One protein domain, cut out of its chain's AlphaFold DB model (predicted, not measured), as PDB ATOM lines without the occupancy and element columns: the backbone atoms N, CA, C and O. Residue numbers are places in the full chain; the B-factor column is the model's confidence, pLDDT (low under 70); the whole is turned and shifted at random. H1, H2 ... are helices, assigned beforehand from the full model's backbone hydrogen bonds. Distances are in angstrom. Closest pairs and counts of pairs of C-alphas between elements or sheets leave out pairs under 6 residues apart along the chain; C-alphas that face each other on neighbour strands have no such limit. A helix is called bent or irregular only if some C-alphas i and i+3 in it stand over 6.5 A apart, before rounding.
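Overview. This is residues 2 to 116 of the 116 residues of an uncharacterized protein of Acidobacteria bacterium (UniProt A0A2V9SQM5). Four helices, H1, H2, H4 and H5, make an up-and-down bundle, and beyond the end of H5 the chain turns sharply into H6, an arm that sticks out with residues 99 to 104 and 106 to 114. The short helix H3 sits in the turn between H2 and H4, at one end of the bundle. The printed part has 115 residues, with six named helices in the order H1 to H6 and no named strand, and the class is all helix. The whole is loose, with a radius of gyration of the C-alphas of 17.3 A, and elongated, spanning 55 by 36 by 24 A.

Arrangement. H1, residues 2 to 13, and H2, residues 18 to 37, form a helical hairpin: they touch, with the C-alphas of Ala 11 and His 21 closest at 4.7 A, at a shallow tilt of 15 degrees, opposite ways. H3, residues 42 to 46, is close to H2 but not clearly touching it, with the closest C-alphas, those of Thr 37 and Val 43, 6.9 A apart. H4, residues 52 to 71, touches H2 with its residues 52 to 60 alone; the closest C-alphas are those of Thr 37 and Asp 52, 5.0 A apart, and the tilt is a shallow 20 degrees, opposite ways. H5, residues 76 to 96, forms a helical hairpin with H4, at a shallow tilt of 11 degrees, with the C-alphas of Val 60 and Gly 82 closest at 6.3 A. With residues 77 to 85 alone, H5 touches H2 and runs the same way at a shallow tilt of 24 degrees; the C-alphas of Ala 20 and Ala 77 are closest at 5.9 A. H1 and H5 only just touch, with 3 pairs of C-alphas within 8 A, the closest those of Met 3 and Leu 85 at 6.9 A. H1 and H4 are apart. H6, residues 99 to 114, is about perpendicular to H5, at 73 degrees, and close but not clearly touching; the C-alphas of Ile 95 and Trp 101 are closest at 7.0 A. Every O i to N i+4 pair is within hydrogen-bond range in H1, H3 and H6, against 12 of 16 in H2, 15 of 16 in H4 and 15 of 17 in H5.

Along the chain. H1 begins at C-alpha 2, (31.188, 33.524, -6.279), and is 16.7 A long from first to last C-alpha. H2 is 29.2 A long, H3 6.2 A, and H4 29.6 A, ending at C-alpha 71, (41.548, 38.637, 20.937). H5, also 29.6 A, has a kink of 29 degrees near residue 90 and is only just irregular: C-alphas 90 and 93 are 6.6 A apart. H6 is 22.7 A long and ends at C-alpha 114, (25.779, 33.459, -33.201).

Size, cuts and confidence. The two C-alphas farthest apart, those of Arg 72 and His 116, are 58.1 A apart. The printed part has no cut, and the five links between helices are tight. The mean pLDDT of the printed part is 85.3, with residue 40, residues 42 to 52 and residue 116 under 70.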
ATOM      1  N   LEU A   2      31.759  34.548  -7.176       89.31
ATOM      2  CA  LEU A   2      31.188  33.524  -6.279       89.31
ATOM      3  C   LEU A   2      31.678  33.653  -4.829       89.31
ATOM      4  O   LEU A   2      30.865  33.825  -3.931       89.31
ATOM      5  N   MET A   3      33.001  33.684  -4.617       90.69
ATOM      6  CA  MET A   3      33.591  33.834  -3.277       90.69
ATOM      7  C   MET A   3      33.057  35.065  -2.528       90.69
ATOM      8  O   MET A   3      32.652  34.963  -1.372       90.69
ATOM      9  N   PHE A   4      33.014  36.216  -3.206       92.44
ATOM     10  CA  PHE A   4      32.491  37.465  -2.654       92.44
ATOM     11  C   PHE A   4      31.015  37.335  -2.265       92.44
ATOM     12  O   PHE A   4      30.664  37.608  -1.121       92.44
ATOM     13  N   ALA A   5      30.162  36.874  -3.183       94.12
ATOM     14  CA  ALA A   5      28.727  36.754  -2.942       94.12
ATOM     15  C   ALA A   5      28.422  35.814  -1.766       94.12
ATOM     16  O   ALA A   5      27.611  36.150  -0.905       94.12
ATOM     17  N   THR A   6      29.118  34.676  -1.682       94.75
ATOM     18  CA  THR A   6      28.983  33.733  -0.567       94.75
ATOM     19  C   THR A   6      29.364  34.384   0.764       94.75
ATOM     20  O   THR A   6      28.591  34.328   1.720       94.75
ATOM     21  N   LEU A   7      30.522  35.048   0.838       94.12
ATOM     22  CA  LEU A   7      30.982  35.695   2.071       94.12
ATOM     23  C   LEU A   7      30.073  36.852   2.497       94.12
ATOM     24  O   LEU A   7      29.748  36.961   3.678       94.12
ATOM     25  N   VAL A   8      29.611  37.673   1.551       95.19
ATOM     26  CA  VAL A   8      28.670  38.770   1.824       95.19
ATOM     27  C   VAL A   8      27.319  38.240   2.288       95.19
ATOM     28  O   VAL A   8      26.751  38.779   3.235       95.19
ATOM     29  N   PHE A   9      26.817  37.156   1.695       96.00
ATOM     30  CA  PHE A   9      25.589  36.511   2.155       96.00
ATOM     31  C   PHE A   9      25.699  36.075   3.624       96.00
ATOM     32  O   PHE A   9      24.823  36.379   4.440       96.00
ATOM     33  N   PHE A  10      26.807  35.428   4.004       94.50
ATOM     34  CA  PHE A  10      27.052  35.070   5.402       94.50
ATOM     35  C   PHE A  10      27.261  36.296   6.298       94.50
ATOM     36  O   PHE A  10      26.768  36.311   7.426       94.50
ATOM     37  N   ALA A  11      27.922  37.343   5.801       93.56
ATOM     38  CA  ALA A  11      28.077  38.600   6.527       93.56
ATOM     39  C   ALA A  11      26.717  39.250   6.817       93.56
ATOM     40  O   ALA A  11      26.492  39.738   7.925       93.56
ATOM     41  N   PHE A  12      25.795  39.220   5.852       95.19
ATOM     42  CA  PHE A  12      24.442  39.741   6.007       95.19
ATOM     43  C   PHE A  12      23.634  38.930   7.024       95.19
ATOM     44  O   PHE A  12      22.992  39.508   7.900       95.19
ATOM     45  N   ARG A  13      23.726  37.591   6.994       94.38
ATOM     46  CA  ARG A  13      23.127  36.743   8.042       94.38
ATOM     47  C   ARG A  13      23.700  37.046   9.427       94.38
ATOM     48  O   ARG A  13      22.967  37.018  10.410       94.38
ATOM     49  N   ALA A  14      24.985  37.382   9.507       93.06
ATOM     50  CA  ALA A  14      25.670  37.740  10.745       93.06
ATOM     51  C   ALA A  14      25.526  39.224  11.143       93.06
ATOM     52  O   ALA A  14      26.238  39.665  12.041       93.06
ATOM     53  N   ARG A  15      24.614  40.004  10.533       92.81
ATOM     54  CA  ARG A  15      24.488  41.462  10.762       92.81
ATOM     55  C   ARG A  15      24.283  41.875  12.224       92.81
ATOM     56  O   ARG A  15      24.717  42.949  12.618       92.81
ATOM     57  N   PHE A  16      23.658  41.019  13.031       93.94
ATOM     58  CA  PHE A  16      23.428  41.273  14.459       93.94
ATOM     59  C   PHE A  16      24.632  40.929  15.347       93.94
ATOM     60  O   PHE A  16      24.615  41.203  16.542       93.94
ATOM     61  N   ASN A  17      25.690  40.348  14.776       92.06
ATOM     62  CA  ASN A  17      26.963  40.117  15.441       92.06
ATOM     63  C   ASN A  17      28.048  40.958  14.741       92.06
ATOM     64  O   ASN A  17      28.680  40.481  13.791       92.06
ATOM     65  N   PRO A  18      28.303  42.198  15.208       90.06
ATOM     66  CA  PRO A  18      29.237  43.122  14.561       90.06
ATOM     67  C   PRO A  18      30.647  42.545  14.391       90.06
ATOM     68  O   PRO A  18      31.333  42.828  13.410       90.06
ATOM     69  N   SER A  19      31.062  41.703  15.341       89.94
ATOM     70  CA  SER A  19      32.361  41.031  15.374       89.94
ATOM     71  C   SER A  19      32.522  40.061  14.197       89.94
ATOM     72  O   SER A  19      33.541  40.075  13.502       89.94
ATOM     73  N   ALA A  20      31.501  39.240  13.931       92.00
ATOM     74  CA  ALA A  20      31.488  38.309  12.806       92.00
ATOM     75  C   ALA A  20      31.263  39.030  11.467       92.00
ATOM     76  O   ALA A  20      31.951  38.738  10.490       92.00
ATOM     77  N   HIS A  21      30.341  39.998  11.440       93.12
ATOM     78  CA  HIS A  21      29.998  40.769  10.248       93.12
ATOM     79  C   HIS A  21      31.220  41.476   9.646       93.12
ATOM     80  O   HIS A  21      31.547  41.245   8.484       93.12
ATOM     81  N   LYS A  22      31.950  42.273  10.442       91.56
ATOM     82  CA  LYS A  22      33.121  43.032   9.959       91.56
ATOM     83  C   LYS A  22      34.211  42.124   9.387       91.56
ATOM     84  O   LYS A  22      34.795  42.443   8.356       91.56
ATOM     85  N   ARG A  23      34.453  40.972  10.021       92.75
ATOM     86  CA  ARG A  23      35.447  39.988   9.561       92.75
ATOM     87  C   ARG A  23      35.063  39.355   8.226       92.75
ATOM     88  O   ARG A  23      35.904  39.266   7.340       92.75
ATOM     89  N   LEU A  24      33.801  38.955   8.063       93.38
ATOM     90  CA  LEU A  24      33.317  38.380   6.803       93.38
ATOM     91  C   LEU A  24      33.325  39.405   5.665       93.38
ATOM     92  O   LEU A  24      33.688  39.051   4.547       93.38
ATOM     93  N   ILE A  25      32.995  40.670   5.948       94.56
ATOM     94  CA  ILE A  25      33.116  41.756   4.966       94.56
ATOM     95  C   ILE A  25      34.577  41.982   4.569       94.56
ATOM     96  O   ILE A  25      34.860  42.058   3.380       94.56
ATOM     97  N   LEU A  26      35.518  42.022   5.521       93.31
ATOM     98  CA  LEU A  26      36.945  42.144   5.198       93.31
ATOM     99  C   LEU A  26      37.427  40.997   4.307       93.31
ATOM    100  O   LEU A  26      38.065  41.247   3.289       93.31
ATOM    101  N   LEU A  27      37.068  39.753   4.635       93.00
ATOM    102  CA  LEU A  27      37.385  38.589   3.802       93.00
ATOM    103  C   LEU A  27      36.760  38.698   2.405       93.00
ATOM    104  O   LEU A  27      37.427  38.411   1.414       93.00
ATOM    105  N   ALA A  28      35.511  39.158   2.298       93.44
ATOM    106  CA  ALA A  28      34.868  39.381   1.008       93.44
ATOM    107  C   ALA A  28      35.629  40.422   0.170       93.44
ATOM    108  O   ALA A  28      35.875  40.199  -1.015       93.44
ATOM    109  N   THR A  29      36.059  41.525   0.782       91.81
ATOM    110  CA  THR A  29      36.856  42.558   0.110       91.81
ATOM    111  C   THR A  29      38.215  42.023  -0.338       91.81
ATOM    112  O   THR A  29      38.626  42.282  -1.468       91.81
ATOM    113  N   ILE A  30      38.883  41.211   0.490       90.38
ATOM    114  CA  ILE A  30      40.126  40.525   0.105       90.38
ATOM    115  C   ILE A  30      39.882  39.624  -1.114       90.38
ATOM    116  O   ILE A  30      40.683  39.618  -2.043       90.38
ATOM    117  N   ALA A  31      38.741  38.930  -1.177       89.00
ATOM    118  CA  ALA A  31      38.377  38.084  -2.314       89.00
ATOM    119  C   ALA A  31      38.232  38.853  -3.641       89.00
ATOM    120  O   ALA A  31      38.419  38.271  -4.709       89.00
ATOM    121  N   LEU A  32      37.867  40.139  -3.595       88.12
ATOM    122  CA  LEU A  32      37.797  40.997  -4.783       88.12
ATOM    123  C   LEU A  32      39.175  41.485  -5.242       88.12
ATOM    124  O   LEU A  32      39.339  41.783  -6.424       88.12
ATOM    125  N   MET A  33      40.156  41.534  -4.336       84.75
ATOM    126  CA  MET A  33      41.517  42.005  -4.621       84.75
ATOM    127  C   MET A  33      42.270  41.108  -5.617       84.75
ATOM    128  O   MET A  33      43.170  41.584  -6.302       84.75
ATOM    129  N   ASP A  34      41.854  39.848  -5.758       79.19
ATOM    130  CA  ASP A  34      42.431  38.875  -6.699       79.19
ATOM    131  C   ASP A  34      42.317  39.314  -8.177       79.19
ATOM    132  O   ASP A  34      43.139  38.955  -9.016       79.19
ATOM    133  N   ALA A  35      41.304  40.116  -8.530       79.75
ATOM    134  CA  ALA A  35      41.119  40.571  -9.910       79.75
ATOM    135  C   ALA A  35      42.107  41.686 -10.329       79.75
ATOM    136  O   ALA A  35      42.682  41.580 -11.416       79.75
ATOM    137  N   PRO A  36      42.327  42.747  -9.524       78.06
ATOM    138  CA  PRO A  36      43.375  43.737  -9.773       78.06
ATOM    139  C   PRO A  36      44.792  43.160  -9.855       78.06
ATOM    140  O   PRO A  36      45.579  43.613 -10.682       78.06
ATOM    141  N   THR A  37      45.122  42.162  -9.032       73.75
ATOM    142  CA  THR A  37      46.476  41.585  -8.968       73.75
ATOM    143  C   THR A  37      46.875  40.854 -10.250       73.75
ATOM    144  O   THR A  37      48.056  40.799 -10.581       73.75
ATOM    145  N   GLY A  38      45.899  40.355 -11.015       72.56
ATOM    146  CA  GLY A  38      46.106  39.756 -12.335       72.56
ATOM    147  C   GLY A  38      46.188  40.753 -13.498       72.56
ATOM    148  O   GLY A  38      46.196  40.326 -14.652       72.56
ATOM    149  N   ARG A  39      46.214  42.072 -13.242       73.56
ATOM    150  CA  ARG A  39      46.249  43.123 -14.278       73.56
ATOM    151  C   ARG A  39      47.530  43.975 -14.192       73.56
ATOM    152  O   ARG A  39      48.117  44.098 -13.114       73.56
ATOM    153  N   PRO A  40      47.994  44.590 -15.298       66.88
ATOM    154  CA  PRO A  40      49.069  45.587 -15.252       66.88
ATOM    155  C   PRO A  40      48.695  46.757 -14.320       66.88
ATOM    156  O   PRO A  40      47.531  47.161 -14.325       66.88
ATOM    157  N   PRO A  41      49.629  47.314 -13.521       70.38
ATOM    158  CA  PRO A  41      51.079  47.072 -13.494       70.38
ATOM    159  C   PRO A  41      51.526  45.895 -12.608       70.38
ATOM    160  O   PRO A  41      52.696  45.527 -12.630       70.38
ATOM    161  N   PHE A  42      50.632  45.271 -11.838       65.56
ATOM    162  CA  PHE A  42      51.010  44.255 -10.846       65.56
ATOM    163  C   PHE A  42      51.603  42.986 -11.467       65.56
ATOM    164  O   PHE A  42      52.557  42.421 -10.929       65.56
ATOM    165  N   VAL A  43      51.116  42.591 -12.645       63.50
ATOM    166  CA  VAL A  43      51.705  41.490 -13.430       63.50
ATOM    167  C   VAL A  43      53.128  41.828 -13.898       63.50
ATOM    168  O   VAL A  43      53.992  40.956 -13.919       63.50
ATOM    169  N   ALA A  44      53.398  43.099 -14.219       62.41
ATOM    170  CA  ALA A  44      54.723  43.556 -14.643       62.41
ATOM    171  C   ALA A  44      55.728  43.606 -13.478       62.41
ATOM    172  O   ALA A  44      56.908  43.337 -13.679       62.41
ATOM    173  N   ILE A  45      55.264  43.901 -12.257       61.88
ATOM    174  CA  ILE A  45      56.097  43.940 -11.040       61.88
ATOM    175  C   ILE A  45      56.427  42.527 -10.538       61.88
ATOM    176  O   ILE A  45      57.535  42.271 -10.078       61.88
ATOM    177  N   THR A  46      55.465  41.604 -10.601       62.34
ATOM    178  CA  THR A  46      55.629  40.245 -10.053       62.34
ATOM    179  C   THR A  46      56.393  39.304 -10.982       62.34
ATOM    180  O   THR A  46      56.948  38.316 -10.504       62.34
ATOM    181  N   GLY A  47      56.451  39.592 -12.291       58.47
ATOM    182  CA  GLY A  47      57.300  38.900 -13.277       58.47
ATOM    183  C   GLY A  47      57.036  37.399 -13.455       58.47
ATOM    184  O   GLY A  47      57.713  36.741 -14.243       58.47
ATOM    185  N   ARG A  48      56.067  36.838 -12.726       60.31
ATOM    186  CA  ARG A  48      55.704  35.422 -12.723       60.31
ATOM    187  C   ARG A  48      54.182  35.291 -12.766       60.31
ATOM    188  O   ARG A  48      53.513  35.817 -11.870       60.31
ATOM    189  N   PRO A  49      53.620  34.576 -13.754       55.97
ATOM    190  CA  PRO A  49      52.211  34.211 -13.711       55.97
ATOM    191  C   PRO A  49      51.958  33.388 -12.435       55.97
ATOM    192  O   PRO A  49      52.801  32.576 -12.057       55.97
ATOM    193  N   HIS A  50      50.821  33.617 -11.770       59.50
ATOM    194  CA  HIS A  50      50.344  32.921 -10.554       59.50
ATOM    195  C   HIS A  50      50.803  33.437  -9.174       59.50
ATOM    196  O   HIS A  50      50.429  32.846  -8.163       59.50
ATOM    197  N   LEU A  51      51.556  34.543  -9.077       64.31
ATOM    198  CA  LEU A  51      51.805  35.200  -7.775       64.31
ATOM    199  C   LEU A  51      50.677  36.152  -7.335       64.31
ATOM    200  O   LEU A  51      50.751  36.743  -6.260       64.31
ATOM    201  N   ASP A  52      49.616  36.287  -8.127       66.50
ATOM    202  CA  ASP A  52      48.459  37.141  -7.845       66.50
ATOM    203  C   ASP A  52      47.768  36.771  -6.522       66.50
ATOM    204  O   ASP A  52      47.430  37.649  -5.725       66.50
ATOM    205  N   SER A  53      47.652  35.474  -6.226       72.50
ATOM    206  CA  SER A  53      47.011  34.994  -4.996       72.50
ATOM    207  C   SER A  53      47.851  35.209  -3.724       72.50
ATOM    208  O   SER A  53      47.307  35.150  -2.620       72.50
ATOM    209  N   VAL A  54      49.145  35.542  -3.839       78.38
ATOM    210  CA  VAL A  54      50.024  35.783  -2.675       78.38
ATOM    211  C   VAL A  54      49.557  36.985  -1.862       78.38
ATOM    212  O   VAL A  54      49.556  36.929  -0.633       78.38
ATOM    213  N   PHE A  55      49.104  38.052  -2.522       78.88
ATOM    214  CA  PHE A  55      48.577  39.230  -1.830       78.88
ATOM    215  C   PHE A  55      47.330  38.880  -1.018       78.88
ATOM    216  O   PHE A  55      47.223  39.254   0.149       78.88
ATOM    217  N   CYS A  56      46.420  38.098  -1.603       81.06
ATOM    218  CA  CYS A  56      45.237  37.606  -0.908       81.06
ATOM    219  C   CYS A  56      45.617  36.799   0.343       81.06
ATOM    220  O   CYS A  56      45.064  37.037   1.416       81.06
ATOM    221  N   TRP A  57      46.595  35.894   0.236       83.88
ATOM    222  CA  TRP A  57      47.071  35.105   1.377       83.88
ATOM    223  C   TRP A  57      47.733  35.968   2.445       83.88
ATOM    224  O   TRP A  57      47.472  35.763   3.628       83.88
ATOM    225  N   LEU A  58      48.521  36.969   2.047       86.62
ATOM    226  CA  LEU A  58      49.136  37.923   2.965       86.62
ATOM    227  C   LEU A  58      48.072  38.665   3.786       86.62
ATOM    228  O   LEU A  58      48.185  38.741   5.006       86.62
ATOM    229  N   PHE A  59      47.009  39.163   3.146       86.00
ATOM    230  CA  PHE A  59      45.927  39.855   3.851       86.00
ATOM    231  C   PHE A  59      45.119  38.925   4.764       86.00
ATOM    232  O   PHE A  59      44.735  39.334   5.861       86.00
ATOM    233  N   VAL A  60      44.888  37.671   4.360       85.94
ATOM    234  CA  VAL A  60      44.242  36.668   5.224       85.94
ATOM    235  C   VAL A  60      45.119  36.354   6.440       85.94
ATOM    236  O   VAL A  60      44.614  36.341   7.563       85.94
ATOM    237  N   LEU A  61      46.428  36.166   6.248       88.69
ATOM    238  CA  LEU A  61      47.383  35.967   7.341       88.69
ATOM    239  C   LEU A  61      47.428  37.182   8.269       88.69
ATOM    240  O   LEU A  61      47.400  37.024   9.488       88.69
ATOM    241  N   LEU A  62      47.421  38.396   7.719       89.38
ATOM    242  CA  LEU A  62      47.378  39.627   8.504       89.38
ATOM    243  C   LEU A  62      46.106  39.686   9.363       89.38
ATOM    244  O   LEU A  62      46.186  39.965  10.556       89.38
ATOM    245  N   LEU A  63      44.947  39.315   8.814       86.62
ATOM    246  CA  LEU A  63      43.709  39.220   9.591       86.62
ATOM    247  C   LEU A  63      43.794  38.154  10.700       86.62
ATOM    248  O   LEU A  63      43.349  38.399  11.821       86.62
ATOM    249  N   MET A  64      44.385  36.988  10.420       86.19
ATOM    250  CA  MET A  64      44.582  35.928  11.418       86.19
ATOM    251  C   MET A  64      45.534  36.359  12.541       86.19
ATOM    252  O   MET A  64      45.243  36.118  13.712       86.19
ATOM    253  N   THR A  65      46.645  37.020  12.202       86.88
ATOM    254  CA  THR A  65      47.597  37.557  13.189       86.88
ATOM    255  C   THR A  65      46.967  38.661  14.032       86.88
ATOM    256  O   THR A  65      47.150  38.665  15.245       86.88
ATOM    257  N   TYR A  66      46.149  39.532  13.432       86.44
ATOM    258  CA  TYR A  66      45.389  40.545  14.160       86.44
ATOM    259  C   TYR A  66      44.396  39.921  15.152       86.44
ATOM    260  O   TYR A  66      44.363  40.322  16.313       86.44
ATOM    261  N   ASP A  67      43.628  38.907  14.739       82.38
ATOM    262  CA  ASP A  67      42.706  38.189  15.632       82.38
ATOM    263  C   ASP A  67      43.455  37.500  16.790       82.38
ATOM    264  O   ASP A  67      42.997  37.508  17.939       82.38
ATOM    265  N   LEU A  68      44.629  36.928  16.514       85.38
ATOM    266  CA  LEU A  68      45.459  36.299  17.539       85.38
ATOM    267  C   LEU A  68      46.081  37.332  18.490       85.38
ATOM    268  O   LEU A  68      46.165  37.081  19.688       85.38
ATOM    269  N   TRP A  69      46.474  38.505  17.997       87.69
ATOM    270  CA  TRP A  69      47.065  39.553  18.825       87.69
ATOM    271  C   TRP A  69      46.020  40.297  19.669       87.69
ATOM    272  O   TRP A  69      46.201  40.457  20.873       87.69
ATOM    273  N   SER A  70      44.899  40.697  19.064       83.50
ATOM    274  CA  SER A  70      43.838  41.469  19.723       83.50
ATOM    275  C   SER A  70      42.995  40.616  20.671       83.50
ATOM    276  O   SER A  70      42.776  40.990  21.821       83.50
ATOM    277  N   THR A  71      42.516  39.463  20.198       80.12
ATOM    278  CA  THR A  71      41.548  38.637  20.937       80.12
ATOM    279  C   THR A  71      42.151  37.381  21.563       80.12
ATOM    280  O   THR A  71      41.446  36.668  22.278       80.12
ATOM    281  N   ARG A  72      43.436  37.078  21.300       83.25
ATOM    282  CA  ARG A  72      44.128  35.825  21.688       83.25
ATOM    283  C   ARG A  72      43.412  34.535  21.282       83.25
ATOM    284  O   ARG A  72      43.755  33.449  21.743       83.25
ATOM    285  N   LYS A  73      42.403  34.648  20.423       82.50
ATOM    286  CA  LYS A  73      41.568  33.564  19.922       82.50
ATOM    287  C   LYS A  73      41.194  33.900  18.492       82.50
ATOM    288  O   LYS A  73      40.738  35.003  18.209       82.50
ATOM    289  N   LEU A  74      41.348  32.928  17.605       79.44
ATOM    290  CA  LEU A  74      40.869  33.051  16.237       79.44
ATOM    291  C   LEU A  74      39.345  32.965  16.223       79.44
ATOM    292  O   LEU A  74      38.753  32.002  16.721       79.44
ATOM    293  N   HIS A  75      38.693  33.976  15.652       86.88
ATOM    294  CA  HIS A  75      37.244  33.960  15.525       86.88
ATOM    295  C   HIS A  75      36.831  32.880  14.514       86.88
ATOM    296  O   HIS A  75      37.435  32.750  13.448       86.88
ATOM    297  N   ARG A  76      35.756  32.127  14.798       87.50
ATOM    298  CA  ARG A  76      35.266  31.057  13.900       87.50
ATOM    299  C   ARG A  76      35.037  31.562  12.472       87.50
ATOM    300  O   ARG A  76      35.357  30.867  11.519       87.50
ATOM    301  N   ALA A  77      34.529  32.788  12.332       89.00
ATOM    302  CA  ALA A  77      34.328  33.435  11.033       89.00
ATOM    303  C   ALA A  77      35.633  33.629  10.238       89.00
ATOM    304  O   ALA A  77      35.630  33.433   9.028       89.00
ATOM    305  N   THR A  78      36.739  33.965  10.907       88.69
ATOM    306  CA  THR A  78      38.060  34.125  10.278       88.69
ATOM    307  C   THR A  78      38.606  32.781   9.818       88.69
ATOM    308  O   THR A  78      39.087  32.674   8.697       88.69
ATOM    309  N   ILE A  79      38.463  31.741  10.647       89.50
ATOM    310  CA  ILE A  79      38.902  30.381  10.303       89.50
ATOM    311  C   ILE A  79      38.118  29.864   9.094       89.50
ATOM    312  O   ILE A  79      38.715  29.520   8.081       89.50
ATOM    313  N   TRP A  80      36.785  29.844   9.176       91.56
ATOM    314  CA  TRP A  80      35.948  29.285   8.114       91.56
ATOM    315  C   TRP A  80      35.976  30.127   6.841       91.56
ATOM    316  O   TRP A  80      36.096  29.576   5.751       91.56
ATOM    317  N   GLY A  81      35.895  31.453   6.961       90.62
ATOM    318  CA  GLY A  81      35.931  32.339   5.803       90.62
ATOM    319  C   GLY A  81      37.311  32.387   5.139       90.62
ATOM    320  O   GLY A  81      37.394  32.373   3.914       90.62
ATOM    321  N   GLY A  82      38.390  32.376   5.930       88.81
ATOM    322  CA  GLY A  82      39.761  32.293   5.426       88.81
ATOM    323  C   GLY A  82      40.045  30.952   4.749       88.81
ATOM    324  O   GLY A  82      40.519  30.934   3.616       88.81
ATOM    325  N   ALA A  83      39.683  29.832   5.384       90.38
ATOM    326  CA  ALA A  83      39.831  28.500   4.795       90.38
ATOM    327  C   ALA A  83      39.034  28.363   3.491       90.38
ATOM    328  O   ALA A  83      39.569  27.879   2.497       90.38
ATOM    329  N   PHE A  84      37.787  28.849   3.467       92.31
ATOM    330  CA  PHE A  84      36.973  28.881   2.253       92.31
ATOM    331  C   PHE A  84      37.667  29.645   1.120       92.31
ATOM    332  O   PHE A  84      37.720  29.131   0.004       92.31
ATOM    333  N   LEU A  85      38.237  30.826   1.392       89.81
ATOM    334  CA  LEU A  85      38.958  31.597   0.374       89.81
ATOM    335  C   LEU A  85      40.187  30.873  -0.160       89.81
ATOM    336  O   LEU A  85      40.359  30.800  -1.375       89.81
ATOM    337  N   VAL A  86      41.020  30.333   0.728       88.75
ATOM    338  CA  VAL A  86      42.246  29.628   0.330       88.75
ATOM    339  C   VAL A  86      41.898  28.408  -0.522       88.75
ATOM    340  O   VAL A  86      42.442  28.243  -1.610       88.75
ATOM    341  N   ILE A  87      40.941  27.590  -0.079       90.25
ATOM    342  CA  ILE A  87      40.505  26.400  -0.821       90.25
ATOM    343  C   ILE A  87      39.908  26.800  -2.173       90.25
ATOM    344  O   ILE A  87      40.277  26.234  -3.199       90.25
ATOM    345  N   ALA A  88      39.020  27.796  -2.204       89.38
ATOM    346  CA  ALA A  88      38.393  28.244  -3.442       89.38
ATOM    347  C   ALA A  88      39.417  28.802  -4.447       89.38
ATOM    348  O   ALA A  88      39.308  28.518  -5.639       89.38
ATOM    349  N   GLN A  89      40.435  29.536  -3.985       86.00
ATOM    350  CA  GLN A  89      41.523  30.012  -4.843       86.00
ATOM    351  C   GLN A  89      42.365  28.862  -5.397       86.00
ATOM    352  O   GLN A  89      42.647  28.854  -6.592       86.00
ATOM    353  N   GLN A  90      42.702  27.863  -4.579       87.44
ATOM    354  CA  GLN A  90      43.486  26.711  -5.037       87.44
ATOM    355  C   GLN A  90      42.715  25.826  -6.017       87.44
ATOM    356  O   GLN A  90      43.306  25.270  -6.938       87.44
ATOM    357  N   LEU A  91      41.393  25.723  -5.863       88.12
ATOM    358  CA  LEU A  91      40.549  24.948  -6.769       88.12
ATOM    359  C   LEU A  91      40.221  25.691  -8.074       88.12
ATOM    360  O   LEU A  91      39.902  25.039  -9.066       88.12
ATOM    361  N   ARG A  92      40.321  27.030  -8.124       85.19
ATOM    362  CA  ARG A  92      39.909  27.813  -9.309       85.19
ATOM    363  C   ARG A  92      40.666  27.411 -10.579       85.19
ATOM    364  O   ARG A  92      40.053  27.250 -11.629       85.19
ATOM    365  N   VAL A  93      41.986  27.239 -10.476       84.69
ATOM    366  CA  VAL A  93      42.871  26.913 -11.605       84.69
ATOM    367  C   VAL A  93      42.643  25.485 -12.111       84.69
ATOM    368  O   VAL A  93      42.354  25.342 -13.298       84.69
ATOM    369  N   PRO A  94      42.696  24.433 -11.269       88.81
ATOM    370  CA  PRO A  94      42.484  23.069 -11.741       88.81
ATOM    371  C   PRO A  94      41.074  22.872 -12.305       88.81
ATOM    372  O   PRO A  94      40.937  22.278 -13.373       88.81
ATOM    373  N   ILE A  95      40.040  23.439 -11.666       88.50
ATOM    374  CA  ILE A  95      38.667  23.391 -12.194       88.50
ATOM    375  C   ILE A  95      38.604  24.059 -13.572       88.50
ATOM    376  O   ILE A  95      38.061  23.476 -14.510       88.50
ATOM    377  N   GLY A  96      39.216  25.239 -13.713       85.88
ATOM    378  CA  GLY A  96      39.277  25.969 -14.979       85.88
ATOM    379  C   GLY A  96      40.061  25.256 -16.085       85.88
ATOM    380  O   GLY A  96      39.794  25.495 -17.257       85.88
ATOM    381  N   SER A  97      40.996  24.371 -15.728       87.56
ATOM    382  CA  SER A  97      41.790  23.576 -16.679       87.56
ATOM    383  C   SER A  97      41.135  22.254 -17.098       87.56
ATOM    384  O   SER A  97      41.687  21.512 -17.909       87.56
ATOM    385  N   THR A  98      39.974  21.912 -16.531       94.62
ATOM    386  CA  THR A  98      39.300  20.650 -16.858       94.62
ATOM    387  C   THR A  98      38.681  20.674 -18.255       94.62
ATOM    388  O   THR A  98      38.166  21.692 -18.720       94.62
ATOM    389  N   THR A  99      38.664  19.515 -18.920       91.69
ATOM    390  CA  THR A  99      38.050  19.344 -20.250       91.69
ATOM    391  C   THR A  99      36.567  19.708 -20.256       91.69
ATOM    392  O   THR A  99      36.091  20.328 -21.202       91.69
ATOM    393  N   VAL A 100      35.850  19.391 -19.174       93.62
ATOM    394  CA  VAL A 100      34.440  19.755 -18.979       93.62
ATOM    395  C   VAL A 100      34.262  21.274 -18.977       93.62
ATOM    396  O   VAL A 100      33.389  21.790 -19.677       93.62
ATOM    397  N   TRP A 101      35.107  22.000 -18.237       93.12
ATOM    398  CA  TRP A 101      35.049  23.460 -18.203       93.12
ATOM    399  C   TRP A 101      35.358  24.072 -19.571       93.12
ATOM    400  O   TRP A 101      34.643  24.966 -20.021       93.12
ATOM    401  N   HIS A 102      36.369  23.556 -20.274       93.81
ATOM    402  CA  HIS A 102      36.701  24.012 -21.623       93.81
ATOM    403  C   HIS A 102      35.588  23.729 -22.641       93.81
ATOM    404  O   HIS A 102      35.293  24.595 -23.467       93.81
ATOM    405  N   ALA A 103      34.929  22.568 -22.570       94.19
ATOM    406  CA  ALA A 103      33.795  22.234 -23.432       94.19
ATOM    407  C   ALA A 103      32.615  23.189 -23.196       94.19
ATOM    408  O   ALA A 103      32.075  23.756 -24.147       94.19
ATOM    409  N   PHE A 104      32.275  23.439 -21.928       93.62
ATOM    410  CA  PHE A 104      31.256  24.415 -21.554       93.62
ATOM    411  C   PHE A 104      31.607  25.825 -22.045       93.62
ATOM    412  O   PHE A 104      30.787  26.480 -22.685       93.62
ATOM    413  N   ALA A 105      32.839  26.283 -21.802       93.00
ATOM    414  CA  ALA A 105      33.295  27.601 -22.233       93.00
ATOM    415  C   ALA A 105      33.234  27.755 -23.760       93.00
ATOM    416  O   ALA A 105      32.799  28.795 -24.253       93.00
ATOM    417  N   THR A 106      33.615  26.716 -24.508       94.88
ATOM    418  CA  THR A 106      33.543  26.710 -25.975       94.88
ATOM    419  C   THR A 106      32.094  26.802 -26.448       94.88
ATOM    420  O   THR A 106      31.784  27.635 -27.294       94.88
ATOM    421  N   TRP A 107      31.187  26.019 -25.857       95.00
ATOM    422  CA  TRP A 107      29.758  26.082 -26.165       95.00
ATOM    423  C   TRP A 107      29.170  27.481 -25.914       95.00
ATOM    424  O   TRP A 107      28.554  28.060 -26.811       95.00
ATOM    425  N   VAL A 108      29.438  28.090 -24.754       94.06
ATOM    426  CA  VAL A 108      28.981  29.459 -24.455       94.06
ATOM    427  C   VAL A 108      29.537  30.469 -25.465       94.06
ATOM    428  O   VAL A 108      28.808  31.344 -25.932       94.06
ATOM    429  N   GLN A 109      30.812  30.346 -25.845       93.62
ATOM    430  CA  GLN A 109      31.421  31.221 -26.851       93.62
ATOM    431  C   GLN A 109      30.775  31.066 -28.231       93.62
ATOM    432  O   GLN A 109      30.610  32.069 -28.924       93.62
ATOM    433  N   THR A 110      30.389  29.848 -28.632       94.44
ATOM    434  CA  THR A 110      29.656  29.649 -29.894       94.44
ATOM    435  C   THR A 110      28.304  30.352 -29.871       94.44
ATOM    436  O   THR A 110      28.006  31.089 -30.805       94.44
ATOM    437  N   LEU A 111      27.555  30.228 -28.768       92.25
ATOM    438  CA  LEU A 111      26.250  30.868 -28.600       92.25
ATOM    439  C   LEU A 111      26.346  32.403 -28.675       92.25
ATOM    440  O   LEU A 111      25.521  33.052 -29.316       92.25
ATOM    441  N   ALA A 112      27.378  32.980 -28.055       88.94
ATOM    442  CA  ALA A 112      27.609  34.423 -28.062       88.94
ATOM    443  C   ALA A 112      27.979  34.963 -29.453       88.94
ATOM    444  O   ALA A 112      27.560  36.060 -29.812       88.94
ATOM    445  N   ARG A 113      28.742  34.202 -30.250       87.62
ATOM    446  CA  ARG A 113      29.103  34.595 -31.623       87.62
ATOM    447  C   ARG A 113      27.925  34.520 -32.589       87.62
ATOM    448  O   ARG A 113      27.886  35.306 -33.518       87.62
ATOM    449  N   THR A 114      26.991  33.595 -32.375       80.94
ATOM    450  CA  THR A 114      25.779  33.459 -33.201       80.94
ATOM    451  C   THR A 114      24.678  34.465 -32.865       80.94
ATOM    452  O   THR A 114      23.710  34.566 -33.609       80.94
ATOM    453  N   ALA A 115      24.784  35.167 -31.734       71.44
ATOM    454  CA  ALA A 115      23.818  36.180 -31.306       71.44
ATOM    455  C   ALA A 115      24.127  37.596 -31.845       71.44
ATOM    456  O   ALA A 115      23.352  38.517 -31.587       71.44
ATOM    457  N   HIS A 116      25.246  37.760 -32.559       53.94
ATOM    458  CA  HIS A 116      25.623  38.954 -33.321       53.94
ATOM    459  C   HIS A 116      25.402  38.713 -34.814       53.94
ATOM    460  O   HIS A 116      25.042  39.697 -35.496       53.94
TER     461      HIS A 116